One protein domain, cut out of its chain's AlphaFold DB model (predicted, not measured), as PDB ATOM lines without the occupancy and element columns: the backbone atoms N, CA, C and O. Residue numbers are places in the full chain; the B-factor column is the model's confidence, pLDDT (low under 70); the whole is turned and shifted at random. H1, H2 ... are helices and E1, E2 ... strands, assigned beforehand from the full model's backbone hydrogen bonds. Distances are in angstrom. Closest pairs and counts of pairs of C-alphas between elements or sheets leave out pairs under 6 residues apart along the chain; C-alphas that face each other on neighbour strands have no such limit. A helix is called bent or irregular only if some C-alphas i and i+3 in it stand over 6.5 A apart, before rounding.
ATOM      1  N   CYS A  79     123.341  28.892 111.123       89.62
ATOM      2  CA  CYS A  79     123.025  29.042 112.531       89.62
ATOM      3  C   CYS A  79     121.583  29.524 112.628       89.62
ATOM      4  O   CYS A  79     121.238  30.464 111.935       89.62
ATOM      5  N   ASP A  80     120.734  28.906 113.445       90.94
ATOM      6  CA  ASP A  80     119.385  29.443 113.665       90.94
ATOM      7  C   ASP A  80     119.418  30.559 114.726       90.94
ATOM      8  O   ASP A  80     118.738  31.577 114.590       90.94
ATOM      9  N   VAL A  81     120.262  30.394 115.757       91.44
ATOM     10  CA  VAL A  81     120.356  31.288 116.921       91.44
ATOM     11  C   VAL A  81     121.817  31.564 117.278       91.44
ATOM     12  O   VAL A  81     122.556  30.642 117.622       91.44
ATOM     13  N   LEU A  82     122.223  32.835 117.253       93.69
ATOM     14  CA  LEU A  82     123.535  33.295 117.720       93.69
ATOM     15  C   LEU A  82     123.373  34.018 119.058       93.69
ATOM     16  O   LEU A  82     122.583  34.946 119.177       93.69
ATOM     17  N   ILE A  83     124.145  33.621 120.057       93.38
ATOM     18  CA  ILE A  83     124.133  34.237 121.385       93.38
ATOM     19  C   ILE A  83     125.567  34.625 121.693       93.38
ATOM     20  O   ILE A  83     126.454  33.819 121.434       93.38
ATOM     21  N   SER A  84     125.811  35.822 122.215       92.75
ATOM     22  CA  SER A  84     127.151  36.237 122.624       92.75
ATOM     23  C   SER A  84     127.089  37.161 123.833       92.75
ATOM     24  O   SER A  84     126.296  38.102 123.855       92.75
ATOM     25  N   ASN A  85     127.957  36.898 124.805       92.44
ATOM     26  CA  ASN A  85     128.345  37.860 125.828       92.44
ATOM     27  C   ASN A  85     129.785  38.301 125.511       92.44
ATOM     28  O   ASN A  85     130.729  37.701 126.030       92.44
ATOM     29  N   PRO A  86     129.970  39.236 124.557       90.56
ATOM     30  CA  PRO A  86     131.300  39.652 124.148       90.56
ATOM     31  C   PRO A  86     131.929  40.571 125.204       90.56
ATOM     32  O   PRO A  86     131.213  41.213 125.969       90.56
ATOM     33  N   PRO A  87     133.258  40.758 125.190       87.25
ATOM     34  CA  PRO A  87     133.895  41.829 125.946       87.25
ATOM     35  C   PRO A  87     133.283  43.179 125.543       87.25
ATOM     36  O   PRO A  87     133.409  43.598 124.393       87.25
ATOM     37  N   TYR A  88     132.603  43.854 126.469       82.44
ATOM     38  CA  TYR A  88     131.835  45.070 126.170       82.44
ATOM     39  C   TYR A  88     132.305  46.311 126.940       82.44
ATOM     40  O   TYR A  88     131.695  47.381 126.849       82.44
ATOM     41  N   ILE A  89     133.383  46.191 127.723       82.31
ATOM     42  CA  ILE A  89     133.920  47.283 128.538       82.31
ATOM     43  C   ILE A  89     135.005  48.014 127.746       82.31
ATOM     44  O   ILE A  89     136.030  47.434 127.390       82.31
ATOM     45  N   SER A  90     134.825  49.320 127.537       82.19
ATOM     46  CA  SER A  90     135.845  50.174 126.916       82.19
ATOM     47  C   SER A  90     137.152  50.191 127.711       82.19
ATOM     48  O   SER A  90     137.164  50.113 128.946       82.19
ATOM     49  N   SER A  91     138.286  50.403 127.040       82.25
ATOM     50  CA  SER A  91     139.594  50.516 127.703       82.25
ATOM     51  C   SER A  91     139.626  51.663 128.712       82.25
ATOM     52  O   SER A  91     140.350  51.608 129.712       82.25
ATOM     53  N   LYS A  92     138.828  52.711 128.468       80.62
ATOM     54  CA  LYS A  92     138.624  53.816 129.408       80.62
ATOM     55  C   LYS A  92     137.864  53.345 130.648       80.62
ATOM     56  O   LYS A  92     138.386  53.515 131.750       80.62
ATOM     57  N   ALA A  93     136.694  52.724 130.482       78.06
ATOM     58  CA  ALA A  93     135.889  52.213 131.593       78.06
ATOM     59  C   ALA A  93     136.667  51.189 132.434       78.06
ATOM     60  O   ALA A  93     136.687  51.280 133.661       78.06
ATOM     61  N   TYR A  94     137.443  50.310 131.797       79.19
ATOM     62  CA  TYR A  94     138.313  49.359 132.494       79.19
ATOM     63  C   TYR A  94     139.265  50.023 133.498       79.19
ATOM     64  O   TYR A  94     139.512  49.495 134.582       79.19
ATOM     65  N   ARG A  95     139.794  51.206 133.165       77.81
ATOM     66  CA  ARG A  95     140.710  51.951 134.041       77.81
ATOM     67  C   ARG A  95     139.982  52.726 135.139       77.81
ATOM     68  O   ARG A  95     140.559  52.911 136.208       77.81
ATOM     69  N   THR A  96     138.767  53.207 134.875       78.38
ATOM     70  CA  THR A  96     138.099  54.206 135.726       78.38
ATOM     71  C   THR A  96     136.939  53.674 136.558       78.38
ATOM     72  O   THR A  96     136.694  54.212 137.633       78.38
ATOM     73  N   THR A  97     136.209  52.666 136.081       74.50
ATOM     74  CA  THR A  97     134.934  52.234 136.682       74.50
ATOM     75  C   THR A  97     134.936  50.786 137.159       74.50
ATOM     76  O   THR A  97     134.147  50.449 138.040       74.50
ATOM     77  N   ILE A  98     135.827  49.933 136.646       76.19
ATOM     78  CA  ILE A  98     135.856  48.518 137.032       76.19
ATOM     79  C   ILE A  98     136.424  48.325 138.443       76.19
ATOM     80  O   ILE A  98     137.507  48.818 138.799       76.19
ATOM     81  N   ALA A  99     135.680  47.558 139.245       80.44
ATOM     82  CA  ALA A  99     136.057  47.182 140.598       80.44
ATOM     83  C   ALA A  99     137.444  46.527 140.624       80.44
ATOM     84  O   ALA A  99     137.844  45.803 139.712       80.44
ATOM     85  N   ARG A 100     138.202  46.781 141.694       77.06
ATOM     86  CA  ARG A 100     139.565  46.251 141.833       77.06
ATOM     87  C   ARG A 100     139.599  44.718 141.770       77.06
ATOM     88  O   ARG A 100     140.473  44.178 141.115       77.06
ATOM     89  N   SER A 101     138.620  44.040 142.371       76.50
ATOM     90  CA  SER A 101     138.496  42.577 142.326       76.50
ATOM     91  C   SER A 101     138.343  42.043 140.901       76.50
ATOM     92  O   SER A 101     139.052  41.121 140.525       76.50
ATOM     93  N   VAL A 102     137.486  42.654 140.083       77.75
ATOM     94  CA  VAL A 102     137.302  42.250 138.680       77.75
ATOM     95  C   VAL A 102     138.616  42.413 137.904       77.75
ATOM     96  O   VAL A 102     139.030  41.502 137.199       77.75
ATOM     97  N   ARG A 103     139.346  43.520 138.114       76.56
ATOM     98  CA  ARG A 103     140.670  43.728 137.491       76.56
ATOM     99  C   ARG A 103     141.732  42.720 137.933       76.56
ATOM    100  O   ARG A 103     142.633  42.426 137.152       76.56
ATOM    101  N   ASP A 104     141.653  42.251 139.175       79.25
ATOM    102  CA  ASP A 104     142.653  41.362 139.768       79.25
ATOM    103  C   ASP A 104     142.375  39.874 139.454       79.25
ATOM    104  O   ASP A 104     143.318  39.082 139.401       79.25
ATOM    105  N   TYR A 105     141.111  39.483 139.233       80.25
ATOM    106  CA  TYR A 105     140.701  38.071 139.136       80.25
ATOM    107  C   TYR A 105     140.119  37.641 137.787       80.25
ATOM    108  O   TYR A 105     140.150  36.444 137.486       80.25
ATOM    109  N   GLU A 106     139.623  38.562 136.961       78.56
ATOM    110  CA  GLU A 106     139.063  38.213 135.654       78.56
ATOM    111  C   GLU A 106     140.068  38.442 134.512       78.56
ATOM    112  O   GLU A 106     140.845  39.403 134.530       78.56
ATOM    113  N   PRO A 107     140.097  37.566 133.487       79.75
ATOM    114  CA  PRO A 107     140.959  37.772 132.332       79.75
ATOM    115  C   PRO A 107     140.567  39.049 131.588       79.75
ATOM    116  O   PRO A 107     139.439  39.182 131.127       79.75
ATOM    117  N   LYS A 108     141.525  39.954 131.360       80.88
ATOM    118  CA  LYS A 108     141.273  41.194 130.606       80.88
ATOM    119  C   LYS A 108     140.642  40.943 129.228       80.88
ATOM    120  O   LYS A 108     139.810  41.736 128.808       80.88
ATOM    121  N   LEU A 109     141.011  39.846 128.559       78.06
ATOM    122  CA  LEU A 109     140.456  39.451 127.255       78.06
ATOM    123  C   LEU A 109     138.944  39.179 127.283       78.06
ATOM    124  O   LEU A 109     138.319  39.286 126.240       78.06
ATOM    125  N   ALA A 110     138.373  38.853 128.447       76.88
ATOM    126  CA  ALA A 110     136.933  38.660 128.627       76.88
ATOM    127  C   ALA A 110     136.190  39.969 128.954       76.88
ATOM    128  O   ALA A 110     134.969  40.004 128.944       76.88
ATOM    129  N   LEU A 111     136.921  41.048 129.256       78.94
ATOM    130  CA  LEU A 111     136.351  42.319 129.707       78.94
ATOM    131  C   LEU A 111     136.480  43.410 128.651       78.94
ATOM    132  O   LEU A 111     135.523  44.124 128.369       78.94
ATOM    133  N   VAL A 112     137.677  43.543 128.081       79.31
ATOM    134  CA  VAL A 112     138.040  44.640 127.187       79.31
ATOM    135  C   VAL A 112     138.359  44.082 125.811       79.31
ATOM    136  O   VAL A 112     139.235  43.214 125.707       79.31
ATOM    137  N   PRO A 113     137.724  44.599 124.750       79.31
ATOM    138  CA  PRO A 113     138.090  44.230 123.399       79.31
ATOM    139  C   PRO A 113     139.563  44.486 123.097       79.31
ATOM    140  O   PRO A 113     140.163  45.459 123.557       79.31
ATOM    141  N   THR A 114     140.163  43.602 122.303       73.25
ATOM    142  CA  THR A 114     141.524  43.838 121.812       73.25
ATOM    143  C   THR A 114     141.459  44.937 120.753       73.25
ATOM    144  O   THR A 114     140.723  44.801 119.778       73.25
ATOM    145  N   GLU A 115     142.192  46.034 120.964       62.03
ATOM    146  CA  GLU A 115     142.181  47.200 120.073       62.03
ATOM    147  C   GLU A 115     142.499  46.785 118.625       62.03
ATOM    148  O   GLU A 115     143.570  46.244 118.339       62.03
ATOM    149  N   LEU A 116     141.572  47.055 117.700       59.59
ATOM    150  CA  LEU A 116     141.830  46.910 116.271       59.59
ATOM    151  C   LEU A 116     142.613  48.141 115.784       59.59
ATOM    152  O   LEU A 116     142.147  49.271 115.963       59.59
ATOM    153  N   PRO A 117     143.786  47.973 115.143       52.12
ATOM    154  CA  PRO A 117     144.538  49.105 114.615       52.12
ATOM    155  C   PRO A 117     143.693  49.897 113.602       52.12
ATOM    156  O   PRO A 117     143.324  49.378 112.552       52.12
ATOM    157  N   GLY A 118     143.396  51.164 113.908       53.69
ATOM    158  CA  GLY A 118     142.745  52.097 112.977       53.69
ATOM    159  C   GLY A 118     141.220  52.245 113.088       53.69
ATOM    160  O   GLY A 118     140.643  52.985 112.290       53.69
ATOM    161  N   SER A 119     140.548  51.623 114.064       54.88
ATOM    162  CA  SER A 119     139.107  51.836 114.283       54.88
ATOM    163  C   SER A 119     138.841  53.146 115.040       54.88
ATOM    164  O   SER A 119     138.720  53.167 116.259       54.88
ATOM    165  N   THR A 120     138.753  54.270 114.328       54.62
ATOM    166  CA  THR A 120     138.500  55.594 114.940       54.62
ATOM    167  C   THR A 120     137.019  55.970 115.043       54.62
ATOM    168  O   THR A 120     136.698  57.029 115.577       54.62
ATOM    169  N   LYS A 121     136.109  55.140 114.511       61.91
ATOM    170  CA  LYS A 121     134.674  55.464 114.390       61.91
ATOM    171  C   LYS A 121     133.759  54.772 115.403       61.91
ATOM    172  O   LYS A 121     132.622  55.204 115.547       61.91
ATOM    173  N   VAL A 122     134.222  53.712 116.062       68.44
ATOM    174  CA  VAL A 122     133.419  52.888 116.980       68.44
ATOM    175  C   VAL A 122     134.050  52.979 118.366       68.44
ATOM    176  O   VAL A 122     135.277  52.966 118.465       68.44
ATOM    177  N   ASP A 123     133.228  53.121 119.410       79.50
ATOM    178  CA  ASP A 123     133.702  53.023 120.795       79.50
ATOM    179  C   ASP A 123     134.389  51.663 120.979       79.50
ATOM    180  O   ASP A 123     133.902  50.648 120.477       79.50
ATOM    181  N   ASP A 124     135.544  51.625 121.639       80.69
ATOM    182  CA  ASP A 124     136.328  50.393 121.721       80.69
ATOM    183  C   ASP A 124     135.595  49.289 122.494       80.69
ATOM    184  O   ASP A 124     135.844  48.119 122.225       80.69
ATOM    185  N   GLY A 125     134.634  49.635 123.362       85.62
ATOM    186  CA  GLY A 125     133.729  48.678 124.010       85.62
ATOM    187  C   GLY A 125     132.667  48.069 123.084       85.62
ATOM    188  O   GLY A 125     132.025  47.095 123.462       85.62
ATOM    189  N   ASP A 126     132.480  48.600 121.873       90.50
ATOM    190  CA  ASP A 126     131.423  48.171 120.950       90.50
ATOM    191  C   ASP A 126     131.940  47.361 119.747       90.50
ATOM    192  O   ASP A 126     131.154  46.904 118.917       90.50
ATOM    193  N   VAL A 127     133.256  47.170 119.609       90.44
ATOM    194  CA  VAL A 127     133.880  46.645 118.373       90.44
ATOM    195  C   VAL A 127     133.426  45.236 117.978       90.44
ATOM    196  O   VAL A 127     133.496  44.878 116.800       90.44
ATOM    197  N   PHE A 128     132.930  44.440 118.928       91.50
ATOM    198  CA  PHE A 128     132.396  43.106 118.654       91.50
ATOM    199  C   PHE A 128     131.049  43.144 117.933       91.50
ATOM    200  O   PHE A 128     130.818  42.312 117.056       91.50
ATOM    201  N   TYR A 129     130.162  44.094 118.242       93.56
ATOM    202  CA  TYR A 129     128.778  44.036 117.763       93.56
ATOM    203  C   TYR A 129     128.641  44.160 116.238       93.56
ATOM    204  O   TYR A 129     127.953  43.318 115.657       93.56
ATOM    205  N   PRO A 130     129.330  45.087 115.534       92.31
ATOM    206  CA  PRO A 130     129.299  45.119 114.071       92.31
ATOM    207  C   PRO A 130     129.767  43.799 113.452       92.31
ATOM    208  O   PRO A 130     129.215  43.330 112.456       92.31
ATOM    209  N   ARG A 131     130.779  43.171 114.062       91.38
ATOM    210  CA  ARG A 131     131.351  41.920 113.575       91.38
ATOM    211  C   ARG A 131     130.435  40.726 113.830       91.38
ATOM    212  O   ARG A 131     130.290  39.888 112.944       91.38
ATOM    213  N   LEU A 132     129.798  40.665 114.996       93.81
ATOM    214  CA  LEU A 132     128.806  39.646 115.339       93.81
ATOM    215  C   LEU A 132     127.562  39.746 114.449       93.81
ATOM    216  O   LEU A 132     127.072  38.720 113.982       93.81
ATOM    217  N   LEU A 133     127.091  40.959 114.154       93.69
ATOM    218  CA  LEU A 133     125.983  41.184 113.225       93.69
ATOM    219  C   LEU A 133     126.334  40.735 111.793       93.69
ATOM    220  O   LEU A 133     125.537  40.064 111.139       93.69
ATOM    221  N   GLU A 134     127.543  41.036 111.310       92.19
ATOM    222  CA  GLU A 134     128.027  40.542 110.010       92.19
ATOM    223  C   GLU A 134     128.160  39.008 109.991       92.19
ATOM    224  O   GLU A 134     127.752  38.354 109.030       92.19
ATOM    225  N   LEU A 135     128.675  38.402 111.067       91.88
ATOM    226  CA  LEU A 135     128.718  36.943 111.200       91.88
ATOM    227  C   LEU A 135     127.314  36.333 111.181       91.88
ATOM    228  O   LEU A 135     127.109  35.305 110.537       91.88
ATOM    229  N   ALA A 136     126.343  36.964 111.841       92.56
ATOM    230  CA  ALA A 136     124.957  36.516 111.839       92.56
ATOM    231  C   ALA A 136     124.365  36.514 110.421       92.56
ATOM    232  O   ALA A 136     123.727  35.540 110.020       92.56
ATOM    233  N   LYS A 137     124.661  37.542 109.617       90.62
ATOM    234  CA  LYS A 137     124.288  37.586 108.196       90.62
ATOM    235  C   LYS A 137     124.920  36.442 107.400       90.62
ATOM    236  O   LYS A 137     124.225  35.753 106.653       90.62
ATOM    237  N   GLN A 138     126.217  36.197 107.584       90.19
ATOM    238  CA  GLN A 138     126.941  35.121 106.893       90.19
ATOM    239  C   GLN A 138     126.432  33.723 107.269       90.19
ATOM    240  O   GLN A 138     126.385  32.835 106.417       90.19
ATOM    241  N   LEU A 139     126.015  33.537 108.522       90.88
ATOM    242  CA  LEU A 139     125.432  32.294 109.037       90.88
ATOM    243  C   LEU A 139     123.932  32.147 108.742       90.88
ATOM    244  O   LEU A 139     123.360  31.099 109.049       90.88
ATOM    245  N   GLN A 140     123.308  33.160 108.131       90.69
ATOM    246  CA  GLN A 140     121.863  33.231 107.881       90.69
ATOM    247  C   GLN A 140     121.038  33.077 109.169       90.69
ATOM    248  O   GLN A 140     120.007  32.403 109.181       90.69
ATOM    249  N   THR A 141     121.522  33.696 110.248       91.38
ATOM    250  CA  THR A 141     120.940  33.613 111.585       91.38
ATOM    251  C   THR A 141     119.556  34.229 111.658       91.38
ATOM    252  O   THR A 141     119.354  35.343 111.191       91.38
ATOM    253  N   GLN A 142     118.617  33.521 112.293       90.62
ATOM    254  CA  GLN A 142     117.249  33.999 112.495       90.62
ATOM    255  C   GLN A 142     117.131  34.878 113.741       90.62
ATOM    256  O   GLN A 142     116.426  35.882 113.732       90.62
ATOM    257  N   VAL A 143     117.835  34.522 114.815       91.69
ATOM    258  CA  VAL A 143     117.760  35.235 116.094       91.69
ATOM    259  C   VAL A 143     119.158  35.506 116.639       91.69
ATOM    260  O   VAL A 143     119.977  34.590 116.720       91.69
ATOM    261  N   VAL A 144     119.426  36.746 117.055       92.75
ATOM    262  CA  VAL A 144     120.654  37.114 117.772       92.75
ATOM    263  C   VAL A 144     120.342  37.665 119.160       92.75
ATOM    264  O   VAL A 144     119.446  38.496 119.317       92.75
ATOM    265  N   LEU A 145     121.081  37.205 120.170       94.25
ATOM    266  CA  LEU A 145     121.046  37.729 121.536       94.25
ATOM    267  C   LEU A 145     122.446  38.215 121.907       94.25
ATOM    268  O   LEU A 145     123.390  37.423 121.917       94.25
ATOM    269  N   PHE A 146     122.571  39.496 122.232       94.00
ATOM    270  CA  PHE A 146     123.828  40.090 122.670       94.00
ATOM    271  C   PHE A 146     123.691  40.647 124.074       94.00
ATOM    272  O   PHE A 146     122.784  41.436 124.333       94.00
ATOM    273  N   GLU A 147     124.603  40.260 124.959       90.31
ATOM    274  CA  GLU A 147     124.764  40.954 126.232       90.31
ATOM    275  C   GLU A 147     125.410  42.324 125.998       90.31
ATOM    276  O   GLU A 147     126.298  42.450 125.155       90.31
ATOM    277  N   VAL A 148     124.939  43.348 126.710       90.00
ATOM    278  CA  VAL A 148     125.441  44.725 126.643       90.00
ATOM    279  C   VAL A 148     125.579  45.313 128.049       90.00
ATOM    280  O   VAL A 148     124.856  44.938 128.968       90.00
ATOM    281  N   ALA A 149     126.481  46.275 128.222       86.00
ATOM    282  CA  ALA A 149     126.805  46.877 129.511       86.00
ATOM    283  C   ALA A 149     125.649  47.687 130.115       86.00
ATOM    284  O   ALA A 149     125.351  47.573 131.301       86.00
ATOM    285  N   ASP A 150     125.041  48.562 129.313       85.06
ATOM    286  CA  ASP A 150     124.034  49.518 129.763       85.06
ATOM    287  C   ASP A 150     123.105  49.956 128.621       85.06
ATOM    288  O   ASP A 150     123.247  49.552 127.463       85.06
ATOM    289  N   MET A 151     122.135  50.809 128.955       87.00
ATOM    290  CA  MET A 151     121.132  51.312 128.015       87.00
ATOM    291  C   MET A 151     121.741  52.135 126.873       87.00
ATOM    292  O   MET A 151     121.232  52.108 125.754       87.00
ATOM    293  N   GLU A 152     122.816  52.882 127.125       89.88
ATOM    294  CA  GLU A 152     123.442  53.696 126.086       89.88
ATOM    295  C   GLU A 152     124.191  52.811 125.089       89.88
ATOM    296  O   GLU A 152     124.103  53.047 123.884       89.88
ATOM    297  N   GLN A 153     124.860  51.753 125.556       89.19
ATOM    298  CA  GLN A 153     125.425  50.739 124.666       89.19
ATOM    299  C   GLN A 153     124.327  49.980 123.913       89.19
ATOM    300  O   GLN A 153     124.430  49.832 122.697       89.19
ATOM    301  N   ALA A 154     123.236  49.595 124.584       90.75
ATOM    302  CA  ALA A 154     122.096  48.935 123.947       90.75
ATOM    303  C   ALA A 154     121.555  49.749 122.759       90.75
ATOM    304  O   ALA A 154     121.389  49.213 121.665       90.75
ATOM    305  N   LYS A 155     121.358  51.064 122.928       91.81
ATOM    306  CA  LYS A 155     120.919  51.966 121.845       91.81
ATOM    307  C   LYS A 155     121.901  52.012 120.675       91.81
ATOM    308  O   LYS A 155     121.464  52.071 119.524       91.81
ATOM    309  N   ARG A 156     123.213  51.991 120.938       93.62
ATOM    310  CA  ARG A 156     124.235  51.981 119.878       93.62
ATOM    311  C   ARG A 156     124.231  50.656 119.117       93.62
ATOM    312  O   ARG A 156     124.199  50.683 117.891       93.62
ATOM    313  N   VAL A 157     124.149  49.521 119.810       92.81
ATOM    314  CA  VAL A 157     124.029  48.188 119.185       92.81
ATOM    315  C   VAL A 157     122.752  48.078 118.348       92.81
ATOM    316  O   VAL A 157     122.786  47.616 117.208       92.81
ATOM    317  N   VAL A 158     121.629  48.570 118.870       93.12
ATOM    318  CA  VAL A 158     120.354  48.638 118.142       93.12
ATOM    319  C   VAL A 158     120.458  49.531 116.906       93.12
ATOM    320  O   VAL A 158     119.976  49.143 115.846       93.12
ATOM    321  N   SER A 159     121.126  50.683 117.002       93.69
ATOM    322  CA  SER A 159     121.381  51.559 115.846       93.69
ATOM    323  C   SER A 159     122.154  50.822 114.747       93.69
ATOM    324  O   SER A 159     121.746  50.854 113.592       93.69
ATOM    325  N   MET A 160     123.200  50.066 115.104       93.75
ATOM    326  CA  MET A 160     123.965  49.257 114.142       93.75
ATOM    327  C   MET A 160     123.088  48.202 113.449       93.75
ATOM    328  O   MET A 160     123.210  47.983 112.245       93.75
ATOM    329  N   ALA A 161     122.180  47.557 114.188       92.31
ATOM    330  CA  ALA A 161     121.229  46.603 113.618       92.31
ATOM    331  C   ALA A 161     120.202  47.282 112.689       92.31
ATOM    332  O   ALA A 161     119.880  46.742 111.629       92.31
ATOM    333  N   ILE A 162     119.706  48.471 113.048       91.56
ATOM    334  CA  ILE A 162     118.799  49.259 112.200       91.56
ATOM    335  C   ILE A 162     119.492  49.641 110.889       91.56
ATOM    336  O   ILE A 162     118.910  49.450 109.822       91.56
ATOM    337  N   GLU A 163     120.731  50.124 110.962       91.62
ATOM    338  CA  GLU A 163     121.531  50.540 109.805       91.62
ATOM    339  C   GLU A 163     121.805  49.397 108.821       91.62
ATOM    340  O   GLU A 163     121.873  49.631 107.614       91.62
ATOM    341  N   GLN A 164     121.916  48.153 109.300       89.12
ATOM    342  CA  GLN A 164     122.039  46.991 108.417       89.12
ATOM    343  C   GLN A 164     120.772  46.716 107.599       89.12
ATOM    344  O   GLN A 164     120.868  46.144 106.517       89.12
ATOM    345  N   GLY A 165     119.591  47.083 108.107       86.81
ATOM    346  CA  GLY A 165     118.316  46.929 107.400       86.81
ATOM    347  C   GLY A 165     117.813  45.490 107.219       86.81
ATOM    348  O   GLY A 165     116.752  45.299 106.635       86.81
ATOM    349  N   GLU A 166     118.533  44.484 107.725       86.38
ATOM    350  CA  GLU A 166     118.171  43.062 107.589       86.38
ATOM    351  C   GLU A 166     117.185  42.602 108.683       86.38
ATOM    352  O   GLU A 166     116.440  41.643 108.506       86.38
ATOM    353  N   TRP A 167     117.162  43.277 109.836       87.75
ATOM    354  CA  TRP A 167     116.447  42.814 111.027       87.75
ATOM    355  C   TRP A 167     114.999  43.314 111.067       87.75
ATOM    356  O   TRP A 167     114.721  44.516 111.063       87.75
ATOM    357  N   THR A 168     114.062  42.369 111.139       86.12
ATOM    358  CA  THR A 168     112.615  42.636 111.179       86.12
ATOM    359  C   THR A 168     112.095  42.947 112.581       86.12
ATOM    360  O   THR A 168     111.127  43.693 112.707       86.12
ATOM    361  N   GLY A 169     112.739  42.411 113.621       87.56
ATOM    362  CA  GLY A 169     112.442  42.687 115.026       87.56
ATOM    363  C   GLY A 169     113.706  43.130 115.755       87.56
ATOM    364  O   GLY A 169     114.773  42.550 115.559       87.56
ATOM    365  N   ILE A 170     113.607  44.178 116.565       90.81
ATOM    366  CA  ILE A 170     114.715  44.653 117.392       90.81
ATOM    367  C   ILE A 170     114.147  45.017 118.760       90.81
ATOM    368  O   ILE A 170     113.177  45.769 118.846       90.81
ATOM    369  N   GLU A 171     114.740  44.462 119.809       90.25
ATOM    370  CA  GLU A 171     114.256  44.548 121.184       90.25
ATOM    371  C   GLU A 171     115.424  44.801 122.148       90.25
ATOM    372  O   GLU A 171     116.556  44.360 121.918       90.25
ATOM    373  N   ILE A 172     115.140  45.467 123.266       88.38
ATOM    374  CA  ILE A 172     116.067  45.638 124.391       88.38
ATOM    375  C   ILE A 172     115.456  44.988 125.629       88.38
ATOM    376  O   ILE A 172     114.283  45.192 125.929       88.38
ATOM    377  N   TRP A 173     116.253  44.230 126.372       86.62
ATOM    378  CA  TRP A 173     115.840  43.498 127.565       86.62
ATOM    379  C   TRP A 173     116.670  43.950 128.773       86.62
ATOM    380  O   TRP A 173     117.896  44.023 128.697       86.62
ATOM    381  N   LYS A 174     116.012  44.278 129.890       80.44
ATOM    382  CA  LYS A 174     116.651  44.681 131.153       80.44
ATOM    383  C   LYS A 174     116.734  43.524 132.144       80.44
ATOM    384  O   LYS A 174     115.703  42.917 132.426       80.44
ATOM    385  N   ASP A 175     117.894  43.316 132.760       67.62
ATOM    386  CA  ASP A 175     118.044  42.451 133.937       67.62
ATOM    387  C   ASP A 175     117.890  43.265 135.235       67.62
ATOM    388  O   ASP A 175     118.865  43.713 135.835       67.62
ATOM    389  N   GLU A 176     116.649  43.548 135.647       58.69
ATOM    390  CA  GLU A 176     116.377  44.245 136.913       58.69
ATOM    391  C   GLU A 176     115.449  43.426 137.821       58.69
ATOM    392  O   GLU A 176     114.240  43.366 137.588       58.69
ATOM    393  N   PRO A 177     115.962  42.856 138.926       49.19
ATOM    394  CA  PRO A 177     115.113  42.396 140.008       49.19
ATOM    395  C   PRO A 177     114.639  43.599 140.842       49.19
ATOM    396  O   PRO A 177     115.392  44.109 141.677       49.19
ATOM    397  N   GLY A 178     113.385  44.028 140.646       48.75
ATOM    398  CA  GLY A 178     112.626  44.772 141.662       48.75
ATOM    399  C   GLY A 178     112.031  46.133 141.291       48.75
ATOM    400  O   GLY A 178     111.581  46.825 142.202       48.75
ATOM    401  N   VAL A 179     111.992  46.548 140.020       46.81
ATOM    402  CA  VAL A 179     111.343  47.819 139.642       46.81
ATOM    403  C   VAL A 179     109.963  47.549 139.045       46.81
ATOM    404  O   VAL A 179     109.828  47.148 137.894       46.81
ATOM    405  N   HIS A 180     108.928  47.779 139.855       49.34
ATOM    406  CA  HIS A 180     107.528  47.730 139.435       49.34
ATOM    407  C   HIS A 180     107.239  48.722 138.289       49.34
ATOM    408  O   HIS A 180     107.473  49.923 138.445       49.34
ATOM    409  N   ASP A 181     106.717  48.194 137.172       48.22
ATOM    410  CA  ASP A 181     105.728  48.718 136.195       48.22
ATOM    411  C   ASP A 181     105.708  50.210 135.790       48.22
ATOM    412  O   ASP A 181     104.756  50.675 135.168       48.22
ATOM    413  N   SER A 182     106.756  50.982 136.064       53.44
ATOM    414  CA  SER A 182     106.836  52.413 135.717       53.44
ATOM    415  C   SER A 182     107.893  52.732 134.657       53.44
ATOM    416  O   SER A 182     108.115  53.899 134.328       53.44
ATOM    417  N   LEU A 183     108.543  51.710 134.095       55.53
ATOM    418  CA  LEU A 183     109.528  51.891 133.036       55.53
ATOM    419  C   LEU A 183     108.849  52.101 131.669       55.53
ATOM    420  O   LEU A 183     107.805  51.502 131.400       55.53
ATOM    421  N   PRO A 184     109.440  52.921 130.781       60.56
ATOM    422  CA  PRO A 184     108.981  53.033 129.402       60.56
ATOM    423  C   PRO A 184     108.969  51.654 128.733       60.56
ATOM    424  O   PRO A 184     109.980  50.962 128.755       60.56
ATOM    425  N   GLN A 185     107.856  51.272 128.103       73.31
ATOM    426  CA  GLN A 185     107.765  50.021 127.328       73.31
ATOM    427  C   GLN A 185     108.510  50.100 125.989       73.31
ATOM    428  O   GLN A 185     108.702  49.095 125.313       73.31
ATOM    429  N   HIS A 186     108.937  51.304 125.602       83.06
ATOM    430  CA  HIS A 186     109.641  51.547 124.358       83.06
ATOM    431  C   HIS A 186     110.731  52.605 124.522       83.06
ATOM    432  O   HIS A 186     110.627  53.508 125.356       83.06
ATOM    433  N   VAL A 187     111.745  52.530 123.665       86.31
ATOM    434  CA  VAL A 187     112.768  53.561 123.487       86.31
ATOM    435  C   VAL A 187     112.863  53.944 122.012       86.31
ATOM    436  O   VAL A 187     112.696  53.101 121.133       86.31
ATOM    437  N   THR A 188     113.125  55.217 121.727       87.75
ATOM    438  CA  THR A 188     113.346  55.682 120.352       87.75
ATOM    439  C   THR A 188     114.829  55.606 120.012       87.75
ATOM    440  O   THR A 188     115.658  56.191 120.711       87.75
ATOM    441  N   VAL A 189     115.153  54.916 118.921       87.38
ATOM    442  CA  VAL A 189     116.504  54.821 118.356       87.38
ATOM    443  C   VAL A 189     116.408  55.087 116.857       87.38
ATOM    444  O   VAL A 189     115.685  54.375 116.168       87.38
ATOM    445  N   GLN A 190     117.102  56.118 116.359       83.69
ATOM    446  CA  GLN A 190     117.080  56.517 114.938       83.69
ATOM    447  C   GLN A 190     115.651  56.587 114.357       83.69
ATOM    448  O   GLN A 190     115.342  55.960 113.348       83.69
ATOM    449  N   ASP A 191     114.756  57.289 115.060       82.69
ATOM    450  CA  ASP A 191     113.334  57.457 114.712       82.69
ATOM    451  C   ASP A 191     112.491  56.164 114.668       82.69
ATOM    452  O   ASP A 191     111.308  56.204 114.328       82.69
ATOM    453  N   ARG A 192     113.050  55.016 115.079       84.56
ATOM    454  CA  ARG A 192     112.312  53.762 115.280       84.56
ATOM    455  C   ARG A 192     111.976  53.563 116.752       84.56
ATOM    456  O   ARG A 192     112.813  53.752 117.633       84.56
ATOM    457  N   THR A 193     110.745  53.140 117.007       86.06
ATOM    458  CA  THR A 193     110.299  52.684 118.325       86.06
ATOM    459  C   THR A 193     110.761  51.245 118.531       86.06
ATOM    460  O   THR A 193     110.409  50.363 117.752       86.06
ATOM    461  N   VAL A 194     111.567  51.025 119.563       87.00
ATOM    462  CA  VAL A 194     112.159  49.732 119.927       87.00
ATOM    463  C   VAL A 194     111.542  49.287 121.240       87.00
ATOM    464  O   VAL A 194     111.440  50.084 122.174       87.00
ATOM    465  N   GLU A 195     111.099  48.035 121.314       85.12
ATOM    466  CA  GLU A 195     110.480  47.494 122.523       85.12
ATOM    467  C   GLU A 195     111.502  47.305 123.644       85.12
ATOM    468  O   GLU A 195     112.619  46.833 123.413       85.12
ATOM    469  N   LEU A 196     111.099  47.682 124.855       82.75
ATOM    470  CA  LEU A 196     111.871  47.536 126.076       82.75
ATOM    471  C   LEU A 196     111.163  46.552 127.009       82.75
ATOM    472  O   LEU A 196     110.066  46.820 127.499       82.75
ATOM    473  N   HIS A 197     111.827  45.436 127.282       80.06
ATOM    474  CA  HIS A 197     111.324  44.337 128.101       80.06
ATOM    475  C   HIS A 197     112.080  44.253 129.432       80.06
ATOM    476  O   HIS A 197     113.253  44.620 129.516       80.06
ATOM    477  N   SER A 198     111.425  43.752 130.482       69.69
ATOM    478  CA  SER A 198     112.056  43.428 131.773       69.69
ATOM    479  C   SER A 198     112.149  41.914 131.944       69.69
ATOM    480  O   SER A 198     111.164  41.206 131.723       69.69
ATOM    481  N   LEU A 199     113.308  41.411 132.382       62.53
ATOM    482  CA  LEU A 199     113.534  39.983 132.592       62.53
ATOM    483  C   LEU A 199     112.695  39.391 133.744       62.53
ATOM    484  O   LEU A 199     112.539  38.180 133.821       62.53
ATOM    485  N   GLN A 200     112.049  40.198 134.595       52.97
ATOM    486  CA  GLN A 200     111.072  39.667 135.566       52.97
ATOM    487  C   GLN A 200     109.817  39.069 134.907       52.97
ATOM    488  O   GLN A 200     109.105  38.289 135.534       52.97
ATOM    489  N   LEU A 201     109.559  39.396 133.638       46.50
ATOM    490  CA  LEU A 201     108.503  38.796 132.815       46.50
ATOM    491  C   LEU A 201     109.040  37.631 131.943       46.50
ATOM    492  O   LEU A 201     108.321  37.127 131.077       46.50
ATOM    493  N   ALA A 202     110.298  37.206 132.142       43.38
ATOM    494  CA  ALA A 202     111.058  36.340 131.231       43.38
ATOM    495  C   ALA A 202     110.837  34.831 131.340       43.38
ATOM    496  O   ALA A 202     111.469  34.113 130.570       43.38
ATOM    497  N   ASP A 203     109.843  34.349 132.090       43.44
ATOM    498  CA  ASP A 203     109.276  33.007 131.821       43.44
ATOM    499  C   ASP A 203     108.754  32.888 130.365       43.44
ATOM    500  O   ASP A 203     108.319  31.831 129.909       43.44
ATOM    501  N   ARG A 204     108.771  34.003 129.618       43.72
ATOM    502  CA  ARG A 204     108.377  34.138 128.221       43.72
ATOM    503  C   ARG A 204     109.467  34.624 127.269       43.72
ATOM    504  O   ARG A 204     109.147  34.765 126.085       43.72
ATOM    505  N   ALA A 205     110.712  34.845 127.705       41.22
ATOM    506  CA  ALA A 205     111.761  35.403 126.839       41.22
ATOM    507  C   ALA A 205     111.998  34.564 125.572       41.22
ATOM    508  O   ALA A 205     112.287  35.117 124.512       41.22
ATOM    509  N   PHE A 206     111.766  33.250 125.621       45.22
ATOM    510  CA  PHE A 206     111.882  32.369 124.456       45.22
ATOM    511  C   PHE A 206     110.531  31.932 123.859       45.22
ATOM    512  O   PHE A 206     110.500  31.186 122.881       45.22
ATOM    513  N   SER A 207     109.401  32.414 124.391       36.97
ATOM    514  CA  SER A 207     108.055  31.925 124.037       36.97
ATOM    515  C   SER A 207     107.420  32.546 122.786       36.97
ATOM    516  O   SER A 207     106.292  32.203 122.438       36.97
ATOM    517  N   PHE A 208     108.134  33.396 122.049       38.62
ATOM    518  CA  PHE A 208     107.671  33.916 120.761       38.62
ATOM    519  C   PHE A 208     108.736  33.730 119.681       38.62
ATOM    520  O   PHE A 208     109.447  34.653 119.297       38.62
ATOM    521  N   VAL A 209     108.800  32.513 119.143       39.19
ATOM    522  CA  VAL A 209     109.148  32.327 117.732       39.19
ATOM    523  C   VAL A 209     107.826  32.441 116.979       39.19
ATOM    524  O   VAL A 209     107.040  31.496 116.933       39.19
ATOM    525  N   SER A 210     107.528  33.640 116.473       36.12
ATOM    526  CA  SER A 210     106.414  33.844 115.543       36.12
ATOM    527  C   SER A 210     106.520  32.840 114.388       36.12
ATOM    528  O   SER A 210     107.615  32.481 113.963       36.12
ATOM    529  N   ALA A 211     105.382  32.386 113.858       36.12
ATOM    530  CA  ALA A 211     105.297  31.421 112.756       36.12
ATOM    531  C   ALA A 211     105.873  31.929 111.410       36.12
ATOM    532  O   ALA A 211     105.809  31.224 110.403       36.12
ATOM    533  N   SER A 212     106.456  33.129 111.399       39.91
ATOM    534  CA  SER A 212     107.202  33.719 110.288       39.91
ATOM    535  C   SER A 212     108.682  33.812 110.675       39.91
ATOM    536  O   SER A 212     108.958  34.173 111.817       39.91
ATOM    537  N   PRO A 213     109.645  33.537 109.772       46.41
ATOM    538  CA  PRO A 213     111.070  33.690 110.061       46.41
ATOM    539  C   PRO A 213     111.405  35.182 110.185       46.41
ATOM    540  O   PRO A 213     111.870  35.813 109.240       46.41
ATOM    541  N   SER A 214     111.093  35.774 111.332       56.69
ATOM    542  CA  SER A 214     111.494  37.129 111.667       56.69
ATOM    543  C   SER A 214     112.958  37.096 112.083       56.69
ATOM    544  O   SER A 214     113.315  36.379 113.016       56.69
ATOM    545  N   LEU A 215     113.790  37.868 111.387       71.56
ATOM    546  CA  LEU A 215     115.147  38.193 111.809       71.56
ATOM    547  C   LEU A 215     115.037  39.094 113.044       71.56
ATOM    548  O   LEU A 215     114.507  40.204 112.916       71.56
ATOM    549  N   VAL A 216     115.464  38.620 114.219       80.25
ATOM    550  CA  VAL A 216     115.317  39.343 115.499       80.25
ATOM    551  C   VAL A 216     116.664  39.609 116.171       80.25
ATOM    552  O   VAL A 216     117.457  38.685 116.344       80.25
ATOM    553  N   VAL A 217     116.885  40.853 116.606       81.56
ATOM    554  CA  VAL A 217     118.000  41.260 117.481       81.56
ATOM    555  C   VAL A 217     117.485  41.557 118.877       81.56
ATOM    556  O   VAL A 217     116.561  42.353 119.041       81.56
ATOM    557  N   ARG A 218     118.126  40.973 119.889       85.69
ATOM    558  CA  ARG A 218     117.868  41.268 121.300       85.69
ATOM    559  C   ARG A 218     119.144  41.733 121.980       85.69
ATOM    560  O   ARG A 218     120.097  40.962 122.082       85.69
ATOM    561  N   ALA A 219     119.152  42.973 122.458       78.38
ATOM    562  CA  ALA A 219     120.203  43.478 123.337       78.38
ATOM    563  C   ALA A 219     119.774  43.277 124.796       78.38
ATOM    564  O   ALA A 219     118.786  43.865 125.234       78.38
ATOM    565  N   VAL A 220     120.488  42.438 125.537       79.62
ATOM    566  CA  VAL A 220     120.198  42.090 126.931       79.62
ATOM    567  C   VAL A 220     121.195  42.814 127.824       79.62
ATOM    568  O   VAL A 220     122.395  42.597 127.710       79.62
ATOM    569  N   MET A 221     120.729  43.703 128.694       76.94
ATOM    570  CA  MET A 221     121.628  44.404 129.612       76.94
ATOM    571  C   MET A 221     122.111  43.477 130.724       76.94
ATOM    572  O   MET A 221     121.297  42.797 131.347       76.94
ATOM    573  N   ALA A 222     123.415  43.511 131.001       66.75
ATOM    574  CA  ALA A 222     124.023  42.802 132.115       66.75
ATOM    575  C   ALA A 222     123.446  43.292 133.458       66.75
ATOM    576  O   ALA A 222     123.369  44.498 133.717       66.75
ATOM    577  N   GLY A 223     123.052  42.362 134.332       58.31
ATOM    578  CA  GLY A 223     122.630  42.682 135.696       58.31
ATOM    579  C   GLY A 223     123.779  43.248 136.543       58.31
ATOM    580  O   GLY A 223     124.951  42.947 136.314       58.31
ATOM    581  N   ASP A 224     123.463  44.067 137.557       44.94
ATOM    582  CA  ASP A 224     124.477  44.666 138.443       44.94
ATOM    583  C   ASP A 224     125.260  43.565 139.188       44.94
ATOM    584  O   ASP A 224     124.782  42.960 140.156       44.94
TER     585      ASP A 224
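AT A GLANCE: This is residues 79 to 224 of the 251 residues of an uncharacterized protein of Hortaea thailandica (UniProt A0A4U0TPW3). A strongly twisted sheet of six strands curls round one long helix, H5, and a second helix, H4, packs beside H5 on the same face of the sheet. The short helices H1, H2 and H3 form a loose cluster of their own, set off from the sheet at one end of the longest axis. The printed part has 146 residues with six named helices and six named strands, in the order E1 H1 H2 H3 H4 E2 H5 E3 E4 E5 H6 E6. The sheet is mixed, in the order E1, E2, E6, E3, E5, E4, and the class is mixed, helices and strands. The whole is compact, with a radius of gyration of the C-alphas of 15.7 A and spans of 46 by 39 by 29 A.

IN THESE COORDINATES: E1, residues 81 to 84, begins with C-alpha 81 at (120.356, 31.288, 116.921). Three short helices follow: H1, residues 91 to 96, H2, residues 100 to 105, and H3, residues 108 to 111. H4, residues 128 to 138, is 15.2 A long from first to last C-alpha. E2, residues 143 to 148, is 16.1 A long. H5, residues 151 to 164, is the longest helix, at 20.1 A, and its C-alpha 151 is at (121.132, 51.312, 128.015). E3, residues 169 to 174, is 16.8 A long, and E4 is residues 186 to 189. E5, residues 192 to 198, the longest strand, is 19.5 A long. H6, residues 199 to 204, is irregular: C-alphas 200 and 203 are 7.8 A apart. E6, residues 216 to 221, is 16.3 A long and ends with C-alpha 221 at (121.628, 44.404, 129.612).

HOW THE PARTS SIT: In the sheet, E1 and E4 are the edge strands. E1 and E2 are parallel at 11 degrees, with N 82 and O 143 2.9 A apart, within hydrogen-bond range. E2 and E6 are parallel at 20 degrees, with N 148 and O 220 at 2.8 A. E6 and E3 are parallel at 15 degrees, with N 173 and O 219 at 2.8 A. E3 and E5 are parallel at 39 degrees, with N 174 and O 197 at 2.8 A. E4 and E5 form a hairpin, antiparallel at 138 degrees, with N 194 and O 187 at 2.8 A. The pairing of E5 is staggered: residues 192 to 195 pair with E4 and residues 195 to 198 with E3. E1, H1 to H4 and E2 make a strand-helix-strand unit, two parallel neighbour strands with helices between. E2, H5, E3 and E5, H6, E6 are split units, each with another strand between its two, and both crossovers are right-handed. H4 and H5 are on the same face, in two layers with the sheet. The closest C-alphas of H5 and E6 are those of Ala 154 and Ala 219, 5.8 A apart. H4 is over E1 and E2 at a height over the sheet of 9.8 A, along the strands, at 6 degrees to E2 on the local plane. H5 touches H4 with residues 157 to 161 alone, the closest C-alphas being those of Tyr 129 and Val 157, 6.5 A apart; their tilt of 33 degrees, the same way, is only just shallow. H6 only grazes the sheet, with residues 199 to 202. H1, H2 and H3 are not on the sheet. H1 and H2 are close but not clearly touching, with C-alphas of Tyr 94 and Arg 103 7.9 A apart as the closest. H2, H4 and H5 have every O i to N i+4 pair within hydrogen-bond range, H1 has 1 of 2, H6 has 0 of 2 but 2 of 3 O i to N i+3 pairs, and H3 is too short for an i+4 pair.

THE WHOLE: The C-alphas of Arg 100 and Ala 211 are the two farthest apart, at 47.3 A. The printed part has no cut. The links H3 to H4, E3 to E4 and H6 to E6 are long. The mean pLDDT of the printed part is 76.9, and residues 115 to 122, 175 to 184, 198 to 214 and 222 to 224 are under 70.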